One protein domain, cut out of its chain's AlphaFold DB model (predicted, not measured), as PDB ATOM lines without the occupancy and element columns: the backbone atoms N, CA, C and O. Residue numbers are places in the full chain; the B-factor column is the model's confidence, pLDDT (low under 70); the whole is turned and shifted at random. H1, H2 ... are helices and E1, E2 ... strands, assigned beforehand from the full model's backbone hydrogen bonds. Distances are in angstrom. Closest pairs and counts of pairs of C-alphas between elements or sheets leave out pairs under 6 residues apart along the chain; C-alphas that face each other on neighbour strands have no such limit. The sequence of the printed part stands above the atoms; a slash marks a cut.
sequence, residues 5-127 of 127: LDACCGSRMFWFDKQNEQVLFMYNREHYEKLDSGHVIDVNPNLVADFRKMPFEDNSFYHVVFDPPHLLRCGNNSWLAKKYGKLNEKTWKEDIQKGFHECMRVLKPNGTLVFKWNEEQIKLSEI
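AT A GLANCE: This is residues 5 to 127 of the 127 residues of the protein "Class I SAM-dependent methyltransferase" of Enterococcus faecalis (UniProt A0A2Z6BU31). With little regular structure, loops join a parallel pair, E4 and E5, with helix H2 packed on it, to a hairpin, E2 and E3, with short H1 over one face of it. Of 123 printed residues, 49 are in four named strands, then two helices, then a fifth strand, a mixed class. The whole is compact, radius of gyration of the C-alphas 14.5 A, spans 46 by 34 by 22 A.

IN THESE COORDINATES: E1 is residues 23 to 27, from C-alpha 23 (93.385, 202.314, 124.973), E2 31 to 34, E3 40 to 43, E4 61 to 66, H1 79 to 84, H2 92 to 106, 20.9 A long, and E5 107 to 115, to C-alpha 115 (106.493, 211.175, 124.395).

HOW THE PARTS SIT: E1 pairs with no named strand. E2 and E3 are antiparallel, N 31 and O 43 2.9 A apart. E4, H1 H2, E5 form a strand-helix-strand unit, parallel strands with helices between, its crossover right-handed; N 66 and O 114 are 2.8 A apart. Every O i to N i+4 pair in H1 and H2 is within hydrogen-bond range.

THE WHOLE: Both links of E4 are long; the printed part has no cut.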
ATOM      1  N   LEU A   5      96.375 204.678 121.272       98.81
ATOM      2  CA  LEU A   5      97.428 203.667 121.252       98.81
ATOM      3  C   LEU A   5      98.439 203.968 122.357       98.81
ATOM      4  O   LEU A   5      98.969 205.072 122.418       98.81
ATOM      5  N   ASP A   6      98.741 202.980 123.192       98.75
ATOM      6  CA  ASP A   6      99.980 202.957 123.967       98.75
ATOM      7  C   ASP A   6     100.943 202.000 123.266       98.75
ATOM      8  O   ASP A   6     100.738 200.783 123.278       98.75
ATOM      9  N   ALA A   7     101.953 202.560 122.601       98.50
ATOM     10  CA  ALA A   7     102.821 201.810 121.708       98.50
ATOM     11  C   ALA A   7     103.884 200.973 122.437       98.50
ATOM     12  O   ALA A   7     104.552 200.148 121.810       98.50
ATOM     13  N   CYS A   8     104.089 201.216 123.734       97.94
ATOM     14  CA  CYS A   8     105.150 200.614 124.539       97.94
ATOM     15  C   CYS A   8     104.652 200.329 125.963       97.94
ATOM     16  O   CYS A   8     105.339 200.613 126.942       97.94
ATOM     17  N   CYS A   9     103.470 199.722 126.095       97.56
ATOM     18  CA  CYS A   9     102.726 199.752 127.351       97.56
ATOM     19  C   CYS A   9     103.433 199.088 128.543       97.56
ATOM     20  O   CYS A   9     103.128 199.416 129.691       97.56
ATOM     21  N   GLY A  10     104.340 198.129 128.311       96.12
ATOM     22  CA  GLY A  10     104.975 197.331 129.361       96.12
ATOM     23  C   GLY A  10     103.924 196.769 130.324       96.12
ATOM     24  O   GLY A  10     102.906 196.227 129.898       96.12
ATOM     25  N   SER A  11     104.115 196.985 131.629       95.12
ATOM     26  CA  SER A  11     103.125 196.644 132.672       95.12
ATOM     27  C   SER A  11     102.000 197.677 132.871       95.12
ATOM     28  O   SER A  11     101.445 197.805 133.969       95.12
ATOM     29  N   ARG A  12     101.689 198.445 131.819       96.06
ATOM     30  CA  ARG A  12     100.672 199.510 131.750       96.06
ATOM     31  C   ARG A  12     100.868 200.604 132.807       96.06
ATOM     32  O   ARG A  12      99.908 201.132 133.353       96.06
ATOM     33  N   MET A  13     102.122 200.924 133.130       94.19
ATOM     34  CA  MET A  13     102.467 201.836 134.235       94.19
ATOM     35  C   MET A  13     102.223 203.314 133.920       94.19
ATOM     36  O   MET A  13     102.158 204.117 134.846       94.19
ATOM     37  N   PHE A  14     102.073 203.669 132.643       96.50
ATOM     38  CA  PHE A  14     101.682 205.017 132.228       96.50
ATOM     39  C   PHE A  14     100.243 205.364 132.660       96.50
ATOM     40  O   PHE A  14      99.890 206.532 132.789       96.50
ATOM     41  N   TRP A  15      99.410 204.349 132.914       97.00
ATOM     42  CA  TRP A  15      97.974 204.498 133.119       97.00
ATOM     43  C   TRP A  15      97.576 204.220 134.565       97.00
ATOM     44  O   TRP A  15      97.937 203.191 135.136       97.00
ATOM     45  N   PHE A  16      96.761 205.108 135.137       96.44
ATOM     46  CA  PHE A  16      96.087 204.845 136.410       96.44
ATOM     47  C   PHE A  16      95.046 203.729 136.258       96.44
ATOM     48  O   PHE A  16      95.071 202.751 137.003       96.44
ATOM     49  N   ASP A  17      94.173 203.851 135.256       97.06
ATOM     50  CA  ASP A  17      93.262 202.781 134.856       97.06
ATOM     51  C   ASP A  17      93.954 201.851 133.853       97.06
ATOM     52  O   ASP A  17      94.014 202.111 132.648       97.06
ATOM     53  N   LYS A  18      94.474 200.735 134.367       96.62
ATOM     54  CA  LYS A  18      95.150 199.706 133.565       96.62
ATOM     55  C   LYS A  18      94.203 198.920 132.659       96.62
ATOM     56  O   LYS A  18      94.687 198.137 131.842       96.62
ATOM     57  N   GLN A  19      92.891 199.079 132.809       96.31
ATOM     58  CA  GLN A  19      91.862 198.395 132.023       96.31
ATOM     59  C   GLN A  19      91.110 199.347 131.086       96.31
ATOM     60  O   GLN A  19      90.144 198.924 130.458       96.31
ATOM     61  N   ASN A  20      91.585 200.590 130.931       97.44
ATOM     62  CA  ASN A  20      90.919 201.610 130.131       97.44
ATOM     63  C   ASN A  20      90.544 201.093 128.733       97.44
ATOM     64  O   ASN A  20      91.390 200.855 127.867       97.44
ATOM     65  N   GLU A  21      89.240 200.964 128.494       96.81
ATOM     66  CA  GLU A  21      88.712 200.374 127.271       96.81
ATOM     67  C   GLU A  21      88.894 201.256 126.029       96.81
ATOM     68  O   GLU A  21      88.632 200.801 124.917       96.81
ATOM     69  N   GLN A  22      89.363 202.494 126.168       97.75
ATOM     70  CA  GLN A  22      89.673 203.360 125.029       97.75
ATOM     71  C   GLN A  22      91.101 203.173 124.508       97.75
ATOM     72  O   GLN A  22      91.378 203.590 123.377       97.75
ATOM     73  N   VAL A  23      91.974 202.536 125.296       98.62
ATOM     74  CA  VAL A  23      93.385 202.314 124.973       98.62
ATOM     75  C   VAL A  23      93.571 200.934 124.353       98.62
ATOM     76  O   VAL A  23      93.024 199.935 124.824       98.62
ATOM     77  N   LEU A  24      94.328 200.889 123.261       98.62
ATOM     78  CA  LEU A  24      94.962 199.679 122.769       98.62
ATOM     79  C   LEU A  24      96.364 199.613 123.367       98.62
ATOM     80  O   LEU A  24      97.221 200.427 123.028       98.62
ATOM     81  N   PHE A  25      96.585 198.655 124.259       98.62
ATOM     82  CA  PHE A  25      97.896 198.421 124.855       98.62
ATOM     83  C   PHE A  25      98.727 197.539 123.921       98.62
ATOM     84  O   PHE A  25      98.350 196.391 123.678       98.62
ATOM     85  N   MET A  26      99.838 198.055 123.397       98.56
ATOM     86  CA  MET A  26     100.759 197.317 122.535       98.56
ATOM     87  C   MET A  26     102.128 197.179 123.200       98.56
ATOM     88  O   MET A  26     102.643 198.117 123.811       98.56
ATOM     89  N   TYR A  27     102.736 196.004 123.065       98.19
ATOM     90  CA  TYR A  27     104.116 195.775 123.481       98.19
ATOM     91  C   TYR A  27     104.759 194.668 122.649       98.19
ATOM     92  O   TYR A  27     104.060 193.863 122.049       98.19
ATOM     93  N   ASN A  28     106.088 194.572 122.634       96.75
ATOM     94  CA  ASN A  28     106.788 193.597 121.788       96.75
ATOM     95  C   ASN A  28     106.848 192.173 122.367       96.75
ATOM     96  O   ASN A  28     107.425 191.282 121.745       96.75
ATOM     97  N   ARG A  29     106.281 191.958 123.556       95.75
ATOM     98  CA  ARG A  29     106.210 190.655 124.220       95.75
ATOM     99  C   ARG A  29     105.048 190.594 125.200       95.75
ATOM    100  O   ARG A  29     104.578 191.624 125.677       95.75
ATOM    101  N   GLU A  30     104.689 189.374 125.556       96.25
ATOM    102  CA  GLU A  30     103.880 189.044 126.722       96.25
ATOM    103  C   GLU A  30     104.789 188.342 127.739       96.25
ATOM    104  O   GLU A  30     105.593 187.486 127.365       96.25
ATOM    105  N   HIS A  31     104.757 188.763 129.004       94.44
ATOM    106  CA  HIS A  31     105.638 188.221 130.041       94.44
ATOM    107  C   HIS A  31     105.028 188.382 131.427       94.44
ATOM    108  O   HIS A  31     104.713 189.498 131.834       94.44
ATOM    109  N   TYR A  32     104.969 187.289 132.182       95.44
ATOM    110  CA  TYR A  32     104.606 187.304 133.592       95.44
ATOM    111  C   TYR A  32     105.717 186.679 134.434       95.44
ATOM    112  O   TYR A  32     106.203 185.588 134.135       95.44
ATOM    113  N   GLU A  33     106.104 187.351 135.514       94.31
ATOM    114  CA  GLU A  33     107.072 186.838 136.476       94.31
ATOM    115  C   GLU A  33     106.839 187.454 137.854       94.31
ATOM    116  O   GLU A  33     106.721 188.671 138.004       94.31
ATOM    117  N   LYS A  34     106.834 186.609 138.884       94.62
ATOM    118  CA  LYS A  34     106.877 187.036 140.281       94.62
ATOM    119  C   LYS A  34     108.249 186.687 140.840       94.62
ATOM    120  O   LYS A  34     108.604 185.517 140.898       94.62
ATOM    121  N   LEU A  35     109.015 187.703 141.222       88.94
ATOM    122  CA  LEU A  35     110.343 187.530 141.805       88.94
ATOM    123  C   LEU A  35     110.249 187.151 143.286       88.94
ATOM    124  O   LEU A  35     109.303 187.549 143.967       88.94
ATOM    125  N   ASP A  36     111.297 186.515 143.811       89.44
ATOM    126  CA  ASP A  36     111.421 186.188 145.244       89.44
ATOM    127  C   ASP A  36     111.352 187.433 146.144       89.44
ATOM    128  O   ASP A  36     110.878 187.376 147.273       89.44
ATOM    129  N   SER A  37     111.749 188.595 145.611       87.31
ATOM    130  CA  SER A  37     111.603 189.899 146.277       87.31
ATOM    131  C   SER A  37     110.148 190.373 146.441       87.31
ATOM    132  O   SER A  37     109.913 191.421 147.032       87.31
ATOM    133  N   GLY A  38     109.171 189.655 145.881       88.81
ATOM    134  CA  GLY A  38     107.754 190.024 145.877       88.81
ATOM    135  C   GLY A  38     107.337 190.925 144.712       88.81
ATOM    136  O   GLY A  38     106.140 191.095 144.474       88.81
ATOM    137  N   HIS A  39     108.287 191.467 143.944       88.06
ATOM    138  CA  HIS A  39     107.976 192.247 142.749       88.06
ATOM    139  C   HIS A  39     107.304 191.387 141.674       88.06
ATOM    140  O   HIS A  39     107.815 190.331 141.300       88.06
ATOM    141  N   VAL A  40     106.200 191.896 141.126       92.44
ATOM    142  CA  VAL A  40     105.502 191.305 139.981       92.44
ATOM    143  C   VAL A  40     105.815 192.112 138.727       92.44
ATOM    144  O   VAL A  40     105.721 193.343 138.717       92.44
ATOM    145  N   ILE A  41     106.195 191.404 137.674       94.12
ATOM    146  CA  ILE A  41     106.290 191.904 136.311       94.12
ATOM    147  C   ILE A  41     105.146 191.246 135.554       94.12
ATOM    148  O   ILE A  41     105.152 190.037 135.366       94.12
ATOM    149  N   ASP A  42     104.166 192.045 135.152       95.56
ATOM    150  CA  ASP A  42     103.009 191.590 134.386       95.56
ATOM    151  C   ASP A  42     102.902 192.464 133.141       95.56
ATOM    152  O   ASP A  42     102.476 193.617 133.206       95.56
ATOM    153  N   VAL A  43     103.439 191.970 132.034       96.19
ATOM    154  CA  VAL A  43     103.403 192.599 130.718       96.19
ATOM    155  C   VAL A  43     102.408 191.805 129.891       96.19
ATOM    156  O   VAL A  43     102.750 190.788 129.297       96.19
ATOM    157  N   ASN A  44     101.172 192.281 129.877       96.88
ATOM    158  CA  ASN A  44     100.060 191.650 129.185       96.88
ATOM    159  C   ASN A  44      99.411 192.698 128.268       96.88
ATOM    160  O   ASN A  44      98.523 193.429 128.716       96.88
ATOM    161  N   PRO A  45      99.914 192.914 127.040       97.75
ATOM    162  CA  PRO A  45      99.326 193.869 126.104       97.75
ATOM    163  C   PRO A  45      98.032 193.314 125.485       97.75
ATOM    164  O   PRO A  45      97.764 192.123 125.521       97.75
ATOM    165  N   ASN A  46      97.214 194.169 124.869       97.94
ATOM    166  CA  ASN A  46      96.141 193.690 123.990       97.94
ATOM    167  C   ASN A  46      96.684 193.146 122.664       97.94
ATOM    168  O   ASN A  46      96.030 192.326 122.027       97.94
ATOM    169  N   LEU A  47      97.837 193.658 122.228       98.06
ATOM    170  CA  LEU A  47      98.493 193.277 120.986       98.06
ATOM    171  C   LEU A  47      99.999 193.139 121.201       98.06
ATOM    172  O   LEU A  47     100.662 194.086 121.631       98.06
ATOM    173  N   VAL A  48     100.544 191.979 120.835       98.44
ATOM    174  CA  VAL A  48     101.991 191.775 120.778       98.44
ATOM    175  C   VAL A  48     102.505 192.216 119.407       98.44
ATOM    176  O   VAL A  48     102.227 191.564 118.403       98.44
ATOM    177  N   ALA A  49     103.226 193.335 119.351       98.12
ATOM    178  CA  ALA A  49     103.806 193.888 118.127       98.12
ATOM    179  C   ALA A  49     104.985 194.829 118.427       98.12
ATOM    180  O   ALA A  49     105.164 195.310 119.546       98.12
ATOM    181  N   ASP A  50     105.812 195.078 117.414       97.81
ATOM    182  CA  ASP A  50     107.009 195.908 117.529       97.81
ATOM    183  C   ASP A  50     106.700 197.365 117.162       97.81
ATOM    184  O   ASP A  50     106.172 197.643 116.085       97.81
ATOM    185  N   PHE A  51     107.065 198.313 118.027       98.25
ATOM    186  CA  PHE A  51     106.811 199.735 117.785       98.25
ATOM    187  C   PHE A  51     107.545 200.280 116.550       98.25
ATOM    188  O   PHE A  51     107.168 201.324 116.030       98.25
ATOM    189  N   ARG A  52     108.587 199.588 116.069       98.19
ATOM    190  CA  ARG A  52     109.354 199.959 114.870       98.19
ATOM    191  C   ARG A  52     108.625 199.614 113.573       98.19
ATOM    192  O   ARG A  52     109.070 200.033 112.506       98.19
ATOM    193  N   LYS A  53     107.567 198.799 113.650       98.19
ATOM    194  CA  LYS A  53     106.731 198.391 112.517       98.19
ATOM    195  C   LYS A  53     105.360 197.942 113.025       98.19
ATOM    196  O   LYS A  53     105.120 196.753 113.247       98.19
ATOM    197  N   MET A  54     104.467 198.903 113.213       98.31
ATOM    198  CA  MET A  54     103.149 198.673 113.779       98.31
ATOM    199  C   MET A  54     102.182 198.120 112.721       98.31
ATOM    200  O   MET A  54     102.142 198.626 111.597       98.31
ATOM    201  N   PRO A  55     101.349 197.121 113.057       97.94
ATOM    202  CA  PRO A  55     100.399 196.505 112.130       97.94
ATOM    203  C   PRO A  55      99.103 197.326 112.022       97.94
ATOM    204  O   PRO A  55      98.000 196.795 112.153       97.94
ATOM    205  N   PHE A  56      99.235 198.637 111.838       98.31
ATOM    206  CA  PHE A  56      98.113 199.562 111.710       98.31
ATOM    207  C   PHE A  56      98.250 200.375 110.435       98.31
ATOM    208  O   PHE A  56      99.360 200.710 110.024       98.31
ATOM    209  N   GLU A  57      97.112 200.742 109.864       98.25
ATOM    210  CA  GLU A  57      97.040 201.710 108.778       98.25
ATOM    211  C   GLU A  57      97.401 203.115 109.271       98.25
ATOM    212  O   GLU A  57      97.355 203.423 110.471       98.25
ATOM    213  N   ASP A  58      97.726 203.984 108.325       98.69
ATOM    214  CA  ASP A  58      97.977 205.394 108.592       98.69
ATOM    215  C   ASP A  58      96.750 206.052 109.239       98.69
ATOM    216  O   ASP A  58      95.601 205.717 108.938       98.69
ATOM    217  N   ASN A  59      96.981 207.038 110.109       98.38
ATOM    218  CA  ASN A  59      95.920 207.830 110.730       98.38
ATOM    219  C   ASN A  59      94.866 206.972 111.467       98.38
ATOM    220  O   ASN A  59      93.661 207.227 111.369       98.38
ATOM    221  N   SER A  60      95.287 205.952 112.211       98.38
ATOM    222  CA  SER A  60      94.397 205.041 112.943       98.38
ATOM    223  C   SER A  60      93.932 205.584 114.302       98.38
ATOM    224  O   SER A  60      92.794 205.331 114.703       98.38
ATOM    225  N   PHE A  61      94.749 206.386 114.995       98.56
ATOM    226  CA  PHE A  61      94.508 206.792 116.388       98.56
ATOM    227  C   PHE A  61      94.445 208.311 116.563       98.56
ATOM    228  O   PHE A  61      95.127 209.058 115.871       98.56
ATOM    229  N   TYR A  62      93.640 208.785 117.516       98.44
ATOM    230  CA  TYR A  62      93.567 210.216 117.860       98.44
ATOM    231  C   TYR A  62      94.643 210.632 118.871       98.44
ATOM    232  O   TYR A  62      95.009 211.804 118.952       98.44
ATOM    233  N   HIS A  63      95.133 209.668 119.648       98.62
ATOM    234  CA  HIS A  63      96.163 209.866 120.655       98.62
ATOM    235  C   HIS A  63      97.129 208.687 120.633       98.62
ATOM    236  O   HIS A  63      96.691 207.533 120.573       98.62
ATOM    237  N   VAL A  64      98.422 208.976 120.702       98.81
ATOM    238  CA  VAL A  64      99.478 207.964 120.766       98.81
ATOM    239  C   VAL A  64     100.376 208.286 121.955       98.81
ATOM    240  O   VAL A  64     100.837 209.414 122.097       98.81
ATOM    241  N   VAL A  65     100.622 207.297 122.809       98.75
ATOM    242  CA  VAL A  65     101.633 207.354 123.867       98.75
ATOM    243  C   VAL A  65     102.852 206.572 123.402       98.75
ATOM    244  O   VAL A  65     102.746 205.403 123.025       98.75
ATOM    245  N   PHE A  66     104.010 207.222 123.453       98.62
ATOM    246  CA  PHE A  66     105.303 206.623 123.169       98.62
ATOM    247  C   PHE A  66     106.214 206.769 124.393       98.62
ATOM    248  O   PHE A  66     106.824 207.809 124.633       98.62
ATOM    249  N   ASP A  67     106.273 205.706 125.192       97.62
ATOM    250  CA  ASP A  67     107.159 205.550 126.354       97.62
ATOM    251  C   ASP A  67     108.046 204.307 126.137       97.62
ATOM    252  O   ASP A  67     107.835 203.273 126.775       97.62
ATOM    253  N   PRO A  68     108.971 204.338 125.156       96.69
ATOM    254  CA  PRO A  68     109.849 203.204 124.864       96.69
ATOM    255  C   PRO A  68     110.804 202.925 126.037       96.69
ATOM    256  O   PRO A  68     110.909 203.733 126.955       96.69
ATOM    257  N   PRO A  69     111.560 201.813 126.035       94.56
ATOM    258  CA  PRO A  69     112.627 201.618 127.014       94.56
ATOM    259  C   PRO A  69     113.646 202.769 126.972       94.56
ATOM    260  O   PRO A  69     114.018 203.214 125.892       94.56
ATOM    261  N   HIS A  70     114.138 203.223 128.132       93.56
ATOM    262  CA  HIS A  70     115.144 204.307 128.227       93.56
ATOM    263  C   HIS A  70     116.555 203.795 128.561       93.56
ATOM    264  O   HIS A  70     117.531 204.538 128.529       93.56
ATOM    265  N   LEU A  71     116.670 202.518 128.938       92.56
ATOM    266  CA  LEU A  71     117.905 201.937 129.464       92.56
ATOM    267  C   LEU A  71     118.786 201.404 128.329       92.56
ATOM    268  O   LEU A  71     118.376 200.492 127.615       92.56
ATOM    269  N   LEU A  72     120.020 201.905 128.225       90.00
ATOM    270  CA  LEU A  72     121.082 201.311 127.401       90.00
ATOM    271  C   LEU A  72     121.922 200.325 128.196       90.00
ATOM    272  O   LEU A  72     122.211 199.227 127.743       90.00
ATOM    273  N   ARG A  73     122.315 200.728 129.401       88.69
ATOM    274  CA  ARG A  73     123.236 200.021 130.282       88.69
ATOM    275  C   ARG A  73     122.473 199.598 131.528       88.69
ATOM    276  O   ARG A  73     122.308 200.361 132.476       88.69
ATOM    277  N   CYS A  74     121.983 198.368 131.513       87.12
ATOM    278  CA  CYS A  74     121.441 197.682 132.680       87.12
ATOM    279  C   CYS A  74     121.779 196.190 132.583       87.12
ATOM    280  O   CYS A  74     121.967 195.652 131.482       87.12
ATOM    281  N   GLY A  75     121.893 195.525 133.737       85.12
ATOM    282  CA  GLY A  75     122.126 194.084 133.777       85.12
ATOM    283  C   GLY A  75     120.975 193.355 133.086       85.12
ATOM    284  O   GLY A  75     119.816 193.604 133.416       85.12
ATOM    285  N   ASN A  76     121.276 192.453 132.150       76.69
ATOM    286  CA  ASN A  76     120.251 191.799 131.322       76.69
ATOM    287  C   ASN A  76     119.226 191.005 132.155       76.69
ATOM    288  O   ASN A  76     118.059 190.937 131.793       76.69
ATOM    289  N   ASN A  77     119.646 190.478 133.311       79.75
ATOM    290  CA  ASN A  77     118.779 189.756 134.248       79.75
ATOM    291  C   ASN A  77     118.220 190.642 135.372       79.75
ATOM    292  O   ASN A  77     117.556 190.138 136.276       79.75
ATOM    293  N   SER A  78     118.495 191.950 135.348       85.62
ATOM    294  CA  SER A  78     117.987 192.869 136.364       85.62
ATOM    295  C   SER A  78     116.469 192.996 136.269       85.62
ATOM    296  O   SER A  78     115.883 192.971 135.185       85.62
ATOM    297  N   TRP A  79     115.829 193.200 137.418       85.06
ATOM    298  CA  TRP A  79     114.398 193.487 137.474       85.06
ATOM    299  C   TRP A  79     114.010 194.696 136.607       85.06
ATOM    300  O   TRP A  79     112.980 194.652 135.943       85.06
ATOM    301  N   LEU A  80     114.852 195.737 136.538       86.38
ATOM    302  CA  LEU A  80     114.621 196.913 135.688       86.38
ATOM    303  C   LEU A  80     114.540 196.543 134.204       86.38
ATOM    304  O   LEU A  80     113.585 196.937 133.538       86.38
ATOM    305  N   ALA A  81     115.493 195.748 133.705       87.56
ATOM    306  CA  ALA A  81     115.486 195.277 132.320       87.56
ATOM    307  C   ALA A  81     114.245 194.423 132.032       87.56
ATOM    308  O   ALA A  81     113.576 194.597 131.014       87.56
ATOM    309  N   LYS A  82     113.891 193.531 132.962       86.25
ATOM    310  CA  LYS A  82     112.710 192.679 132.822       86.25
ATOM    311  C   LYS A  82     111.399 193.458 132.909       86.25
ATOM    312  O   LYS A  82     110.441 193.055 132.259       86.25
ATOM    313  N   LYS A  83     111.331 194.553 133.667       87.19
ATOM    314  CA  LYS A  83     110.113 195.358 133.834       87.19
ATOM    315  C   LYS A  83     109.927 196.407 132.738       87.19
ATOM    316  O   LYS A  83     108.829 196.539 132.213       87.19
ATOM    317  N   TYR A  84     110.981 197.150 132.406       88.12
ATOM    318  CA  TYR A  84     110.914 198.307 131.503       88.12
ATOM    319  C   TYR A  84     111.482 198.031 130.107       88.12
ATOM    320  O   TYR A  84     111.304 198.838 129.200       88.12
ATOM    321  N   GLY A  85     112.139 196.887 129.911       90.56
ATOM    322  CA  GLY A  85     112.889 196.609 128.692       90.56
ATOM    323  C   GLY A  85     114.247 197.313 128.674       90.56
ATOM    324  O   GLY A  85     114.652 197.990 129.624       90.56
ATOM    325  N   LYS A  86     114.972 197.119 127.574       92.94
ATOM    326  CA  LYS A  86     116.310 197.664 127.335       92.94
ATOM    327  C   LYS A  86     116.459 197.970 125.846       92.94
ATOM    328  O   LYS A  86     115.998 197.187 125.018       92.94
ATOM    329  N   LEU A  87     117.099 199.086 125.518       93.62
ATOM    330  CA  LEU A  87     117.461 199.433 124.149       93.62
ATOM    331  C   LEU A  87     118.710 198.667 123.705       93.62
ATOM    332  O   LEU A  87     119.586 198.337 124.506       93.62
ATOM    333  N   ASN A  88     118.812 198.402 122.406       93.00
ATOM    334  CA  ASN A  88     120.019 197.821 121.833       93.00
ATOM    335  C   ASN A  88     121.089 198.907 121.671       93.00
ATOM    336  O   ASN A  88     120.917 199.838 120.892       93.00
ATOM    337  N   GLU A  89     122.223 198.758 122.359       92.56
ATOM    338  CA  GLU A  89     123.312 199.746 122.368       92.56
ATOM    339  C   GLU A  89     123.821 200.146 120.976       92.56
ATOM    340  O   GLU A  89     124.285 201.270 120.800       92.56
ATOM    341  N   LYS A  90     123.705 199.259 119.981       94.50
ATOM    342  CA  LYS A  90     124.170 199.515 118.612       94.50
ATOM    343  C   LYS A  90     123.125 200.190 117.727       94.50
ATOM    344  O   LYS A  90     123.511 200.897 116.807       94.50
ATOM    345  N   THR A  91     121.836 199.956 117.972       96.31
ATOM    346  CA  THR A  91     120.752 200.345 117.044       96.31
ATOM    347  C   THR A  91     119.730 201.294 117.653       96.31
ATOM    348  O   THR A  91     118.821 201.728 116.954       96.31
ATOM    349  N   TRP A  92     119.863 201.650 118.934       96.06
ATOM    350  CA  TRP A  92     118.820 202.370 119.661       96.06
ATOM    351  C   TRP A  92     118.373 203.669 118.984       96.06
ATOM    352  O   TRP A  92     117.182 203.953 118.984       96.06
ATOM    353  N   LYS A  93     119.294 204.433 118.381       96.06
ATOM    354  CA  LYS A  93     118.958 205.684 117.681       96.06
ATOM    355  C   LYS A  93     117.996 205.427 116.530       96.06
ATOM    356  O   LYS A  93     116.952 206.060 116.430       96.06
ATOM    357  N   GLU A  94     118.325 204.444 115.700       97.06
ATOM    358  CA  GLU A  94     117.504 204.040 114.561       97.06
ATOM    359  C   GLU A  94     116.177 203.431 115.014       97.06
ATOM    360  O   GLU A  94     115.143 203.671 114.394       97.06
ATOM    361  N   ASP A  95     116.193 202.650 116.098       97.44
ATOM    362  CA  ASP A  95     114.990 202.055 116.670       97.44
ATOM    363  C   ASP A  95     114.028 203.154 117.150       97.44
ATOM    364  O   ASP A  95     112.868 203.163 116.740       97.44
ATOM    365  N   ILE A  96     114.506 204.121 117.942       97.88
ATOM    366  CA  ILE A  96     113.703 205.251 118.432       97.88
ATOM    367  C   ILE A  96     113.212 206.125 117.274       97.88
ATOM    368  O   ILE A  96     112.025 206.447 117.225       97.88
ATOM    369  N   GLN A  97     114.075 206.436 116.301       97.56
ATOM    370  CA  GLN A  97     113.689 207.182 115.105       97.56
ATOM    371  C   GLN A  97     112.555 206.472 114.352       97.56
ATOM    372  O   GLN A  97     111.557 207.106 114.012       97.56
ATOM    373  N   LYS A  98     112.657 205.157 114.112       98.38
ATOM    374  CA  LYS A  98     111.581 204.367 113.483       98.38
ATOM    375  C   LYS A  98     110.305 204.381 114.318       98.38
ATOM    376  O   LYS A  98     109.223 204.520 113.759       98.38
ATOM    377  N   GLY A  99     110.432 204.294 115.640       98.44
ATOM    378  CA  GLY A  99     109.299 204.393 116.554       98.44
ATOM    379  C   GLY A  99     108.554 205.719 116.450       98.44
ATOM    380  O   GLY A  99     107.330 205.715 116.360       98.44
ATOM    381  N   PHE A 100     109.271 206.843 116.373       98.50
ATOM    382  CA  PHE A 100     108.654 208.146 116.121       98.50
ATOM    383  C   PHE A 100     107.939 208.196 114.772       98.50
ATOM    384  O   PHE A 100     106.801 208.661 114.716       98.50
ATOM    385  N   HIS A 101     108.565 207.694 113.703       98.62
ATOM    386  CA  HIS A 101     107.933 207.659 112.380       98.62
ATOM    387  C   HIS A 101     106.642 206.839 112.394       98.62
ATOM    388  O   HIS A 101     105.625 207.315 111.901       98.62
ATOM    389  N   GLU A 102     106.650 205.655 113.009       98.75
ATOM    390  CA  GLU A 102     105.449 204.827 113.139       98.75
ATOM    391  C   GLU A 102     104.379 205.497 114.005       98.75
ATOM    392  O   GLU A 102     103.216 205.529 113.610       98.75
ATOM    393  N   CYS A 103     104.754 206.095 115.141       98.75
ATOM    394  CA  CYS A 103     103.818 206.826 115.996       98.75
ATOM    395  C   CYS A 103     103.147 207.980 115.245       98.75
ATOM    396  O   CYS A 103     101.937 208.153 115.355       98.75
ATOM    397  N   MET A 104     103.910 208.745 114.460       98.62
ATOM    398  CA  MET A 104     103.374 209.837 113.645       98.62
ATOM    399  C   MET A 104     102.521 209.322 112.484       98.62
ATOM    400  O   MET A 104     101.476 209.898 112.209       98.62
ATOM    401  N   ARG A 105     102.923 208.222 111.836       98.69
ATOM    402  CA  ARG A 105     102.179 207.599 110.732       98.69
ATOM    403  C   ARG A 105     100.792 207.138 111.175       98.69
ATOM    404  O   ARG A 105      99.804 207.379 110.484       98.69
ATOM    405  N   VAL A 106     100.696 206.483 112.333       98.69
ATOM    406  CA  VAL A 106      99.419 205.967 112.854       98.69
ATOM    407  C   VAL A 106      98.587 207.036 113.573       98.69
ATOM    408  O   VAL A 106      97.411 206.795 113.859       98.69
ATOM    409  N   LEU A 107      99.154 208.210 113.866       98.81
ATOM    410  CA  LEU A 107      98.446 209.334 114.472       98.81
ATOM    411  C   LEU A 107      97.629 210.085 113.415       98.81
ATOM    412  O   LEU A 107      98.128 210.443 112.357       98.81
ATOM    413  N   LYS A 108      96.354 210.345 113.708       98.69
ATOM    414  CA  LYS A 108      95.471 211.140 112.847       98.69
ATOM    415  C   LYS A 108      95.948 212.594 112.737       98.69
ATOM    416  O   LYS A 108      96.547 213.108 113.687       98.69
ATOM    417  N   PRO A 109      95.583 213.317 111.659       98.00
ATOM    418  CA  PRO A 109      95.815 214.753 111.582       98.00
ATOM    419  C   PRO A 109      95.184 215.459 112.788       98.00
ATOM    420  O   PRO A 109      94.060 215.133 113.180       98.00
ATOM    421  N   ASN A 110      95.908 216.416 113.371       97.25
ATOM    422  CA  ASN A 110      95.545 217.122 114.611       97.25
ATOM    423  C   ASN A 110      95.443 216.232 115.868       97.25
ATOM    424  O   ASN A 110      94.939 216.682 116.897       97.25
ATOM    425  N   GLY A 111      95.904 214.980 115.804       98.12
ATOM    426  CA  GLY A 111      96.059 214.123 116.974       98.12
ATOM    427  C   GLY A 111      97.220 214.562 117.868       98.12
ATOM    428  O   GLY A 111      98.024 215.423 117.510       98.12
ATOM    429  N   THR A 112      97.328 213.950 119.044       98.56
ATOM    430  CA  THR A 112      98.417 214.227 119.994       98.56
ATOM    431  C   THR A 112      99.300 213.001 120.195       98.56
ATOM    432  O   THR A 112      98.804 211.931 120.548       98.56
ATOM    433  N   LEU A 113     100.610 213.183 120.028       98.62
ATOM    434  CA  LEU A 113     101.635 212.248 120.483       98.62
ATOM    435  C   LEU A 113     102.156 212.708 121.848       98.62
ATOM    436  O   LEU A 113     102.603 213.846 121.987       98.62
ATOM    437  N   VAL A 114     102.131 211.825 122.843       98.62
ATOM    438  CA  VAL A 114     102.795 212.035 124.134       98.62
ATOM    439  C   VAL A 114     104.047 211.180 124.173       98.62
ATOM    440  O   VAL A 114     103.965 209.955 124.143       98.62
ATOM    441  N   PHE A 115     105.202 211.833 124.258       98.19
ATOM    442  CA  PHE A 115     106.493 211.175 124.395       98.19
ATOM    443  C   PHE A 115     107.012 211.326 125.825       98.19
ATOM    444  O   PHE A 115     107.057 212.438 126.356       98.19
ATOM    445  N   LYS A 116     107.403 210.212 126.448       96.56
ATOM    446  CA  LYS A 116     108.030 210.198 127.774       96.56
ATOM    447  C   LYS A 116     109.460 209.686 127.657       96.56
ATOM    448  O   LYS A 116     109.697 208.611 127.113       96.56
ATOM    449  N   TRP A 117     110.394 210.437 128.238       96.25
ATOM    450  CA  TRP A 117     111.812 210.102 128.224       96.25
ATOM    451  C   TRP A 117     112.494 210.406 129.556       96.25
ATOM    452  O   TRP A 117     112.212 211.426 130.183       96.25
ATOM    453  N   ASN A 118     113.396 209.522 129.976       93.94
ATOM    454  CA  ASN A 118     114.294 209.739 131.105       93.94
ATOM    455  C   ASN A 118     115.720 209.988 130.591       93.94
ATOM    456  O   ASN A 118     116.308 209.139 129.924       93.94
ATOM    457  N   GLU A 119     116.292 211.129 130.970       95.50
ATOM    458  CA  GLU A 119     117.612 211.591 130.530       95.50
ATOM    459  C   GLU A 119     118.806 211.084 131.361       95.50
ATOM    460  O   GLU A 119     119.915 211.631 131.283       95.50
ATOM    461  N   GLU A 120     118.603 210.062 132.194       94.31
ATOM    462  CA  GLU A 120     119.661 209.491 133.032       94.31
ATOM    463  C   GLU A 120     120.810 208.897 132.199       94.31
ATOM    464  O   GLU A 120     121.977 209.145 132.502       94.31
ATOM    465  N   GLN A 121     120.502 208.131 131.144       94.00
ATOM    466  CA  GLN A 121     121.517 207.430 130.339       94.00
ATOM    467  C   GLN A 121     121.731 208.000 128.935       94.00
ATOM    468  O   GLN A 121     122.838 207.880 128.413       94.00
ATOM    469  N   ILE A 122     120.688 208.581 128.343       94.62
ATOM    470  CA  ILE A 122     120.691 209.204 127.015       94.62
ATOM    471  C   ILE A 122     120.033 210.571 127.165       94.62
ATOM    472  O   ILE A 122     118.886 210.640 127.614       94.62
ATOM    473  N   LYS A 123     120.717 211.646 126.775       95.69
ATOM    474  CA  LYS A 123     120.129 212.989 126.800       95.69
ATOM    475  C   LYS A 123     119.076 213.148 125.720       95.69
ATOM    476  O   LYS A 123     119.200 212.586 124.636       95.69
ATOM    477  N   LEU A 124     118.066 213.968 125.994       94.00
ATOM    478  CA  LEU A 124     117.013 214.255 125.020       94.00
ATOM    479  C   LEU A 124     117.594 214.855 123.731       94.00
ATOM    480  O   LEU A 124     117.103 214.574 122.647       94.00
ATOM    481  N   SER A 125     118.688 215.615 123.838       94.94
ATOM    482  CA  SER A 125     119.419 216.178 122.697       94.94
ATOM    483  C   SER A 125     120.117 215.144 121.802       94.94
ATOM    484  O   SER A 125     120.666 215.520 120.770       94.94
ATOM    485  N   GLU A 126     120.192 213.876 122.212       91.50
ATOM    486  CA  GLU A 126     120.822 212.794 121.442       91.50
ATOM    487  C   GLU A 126     119.825 211.954 120.632       91.50
ATOM    488  O   GLU A 126     120.266 211.055 119.901       91.50
ATOM    489  N   ILE A 127     118.524 212.212 120.805       86.69
ATOM    490  CA  ILE A 127     117.407 211.511 120.158       86.69
ATOM    491  C   ILE A 127     117.008 212.212 118.865       86.69
ATOM    492  O   ILE A 127     116.934 213.461 118.868       86.69
TER     493      ILE A 127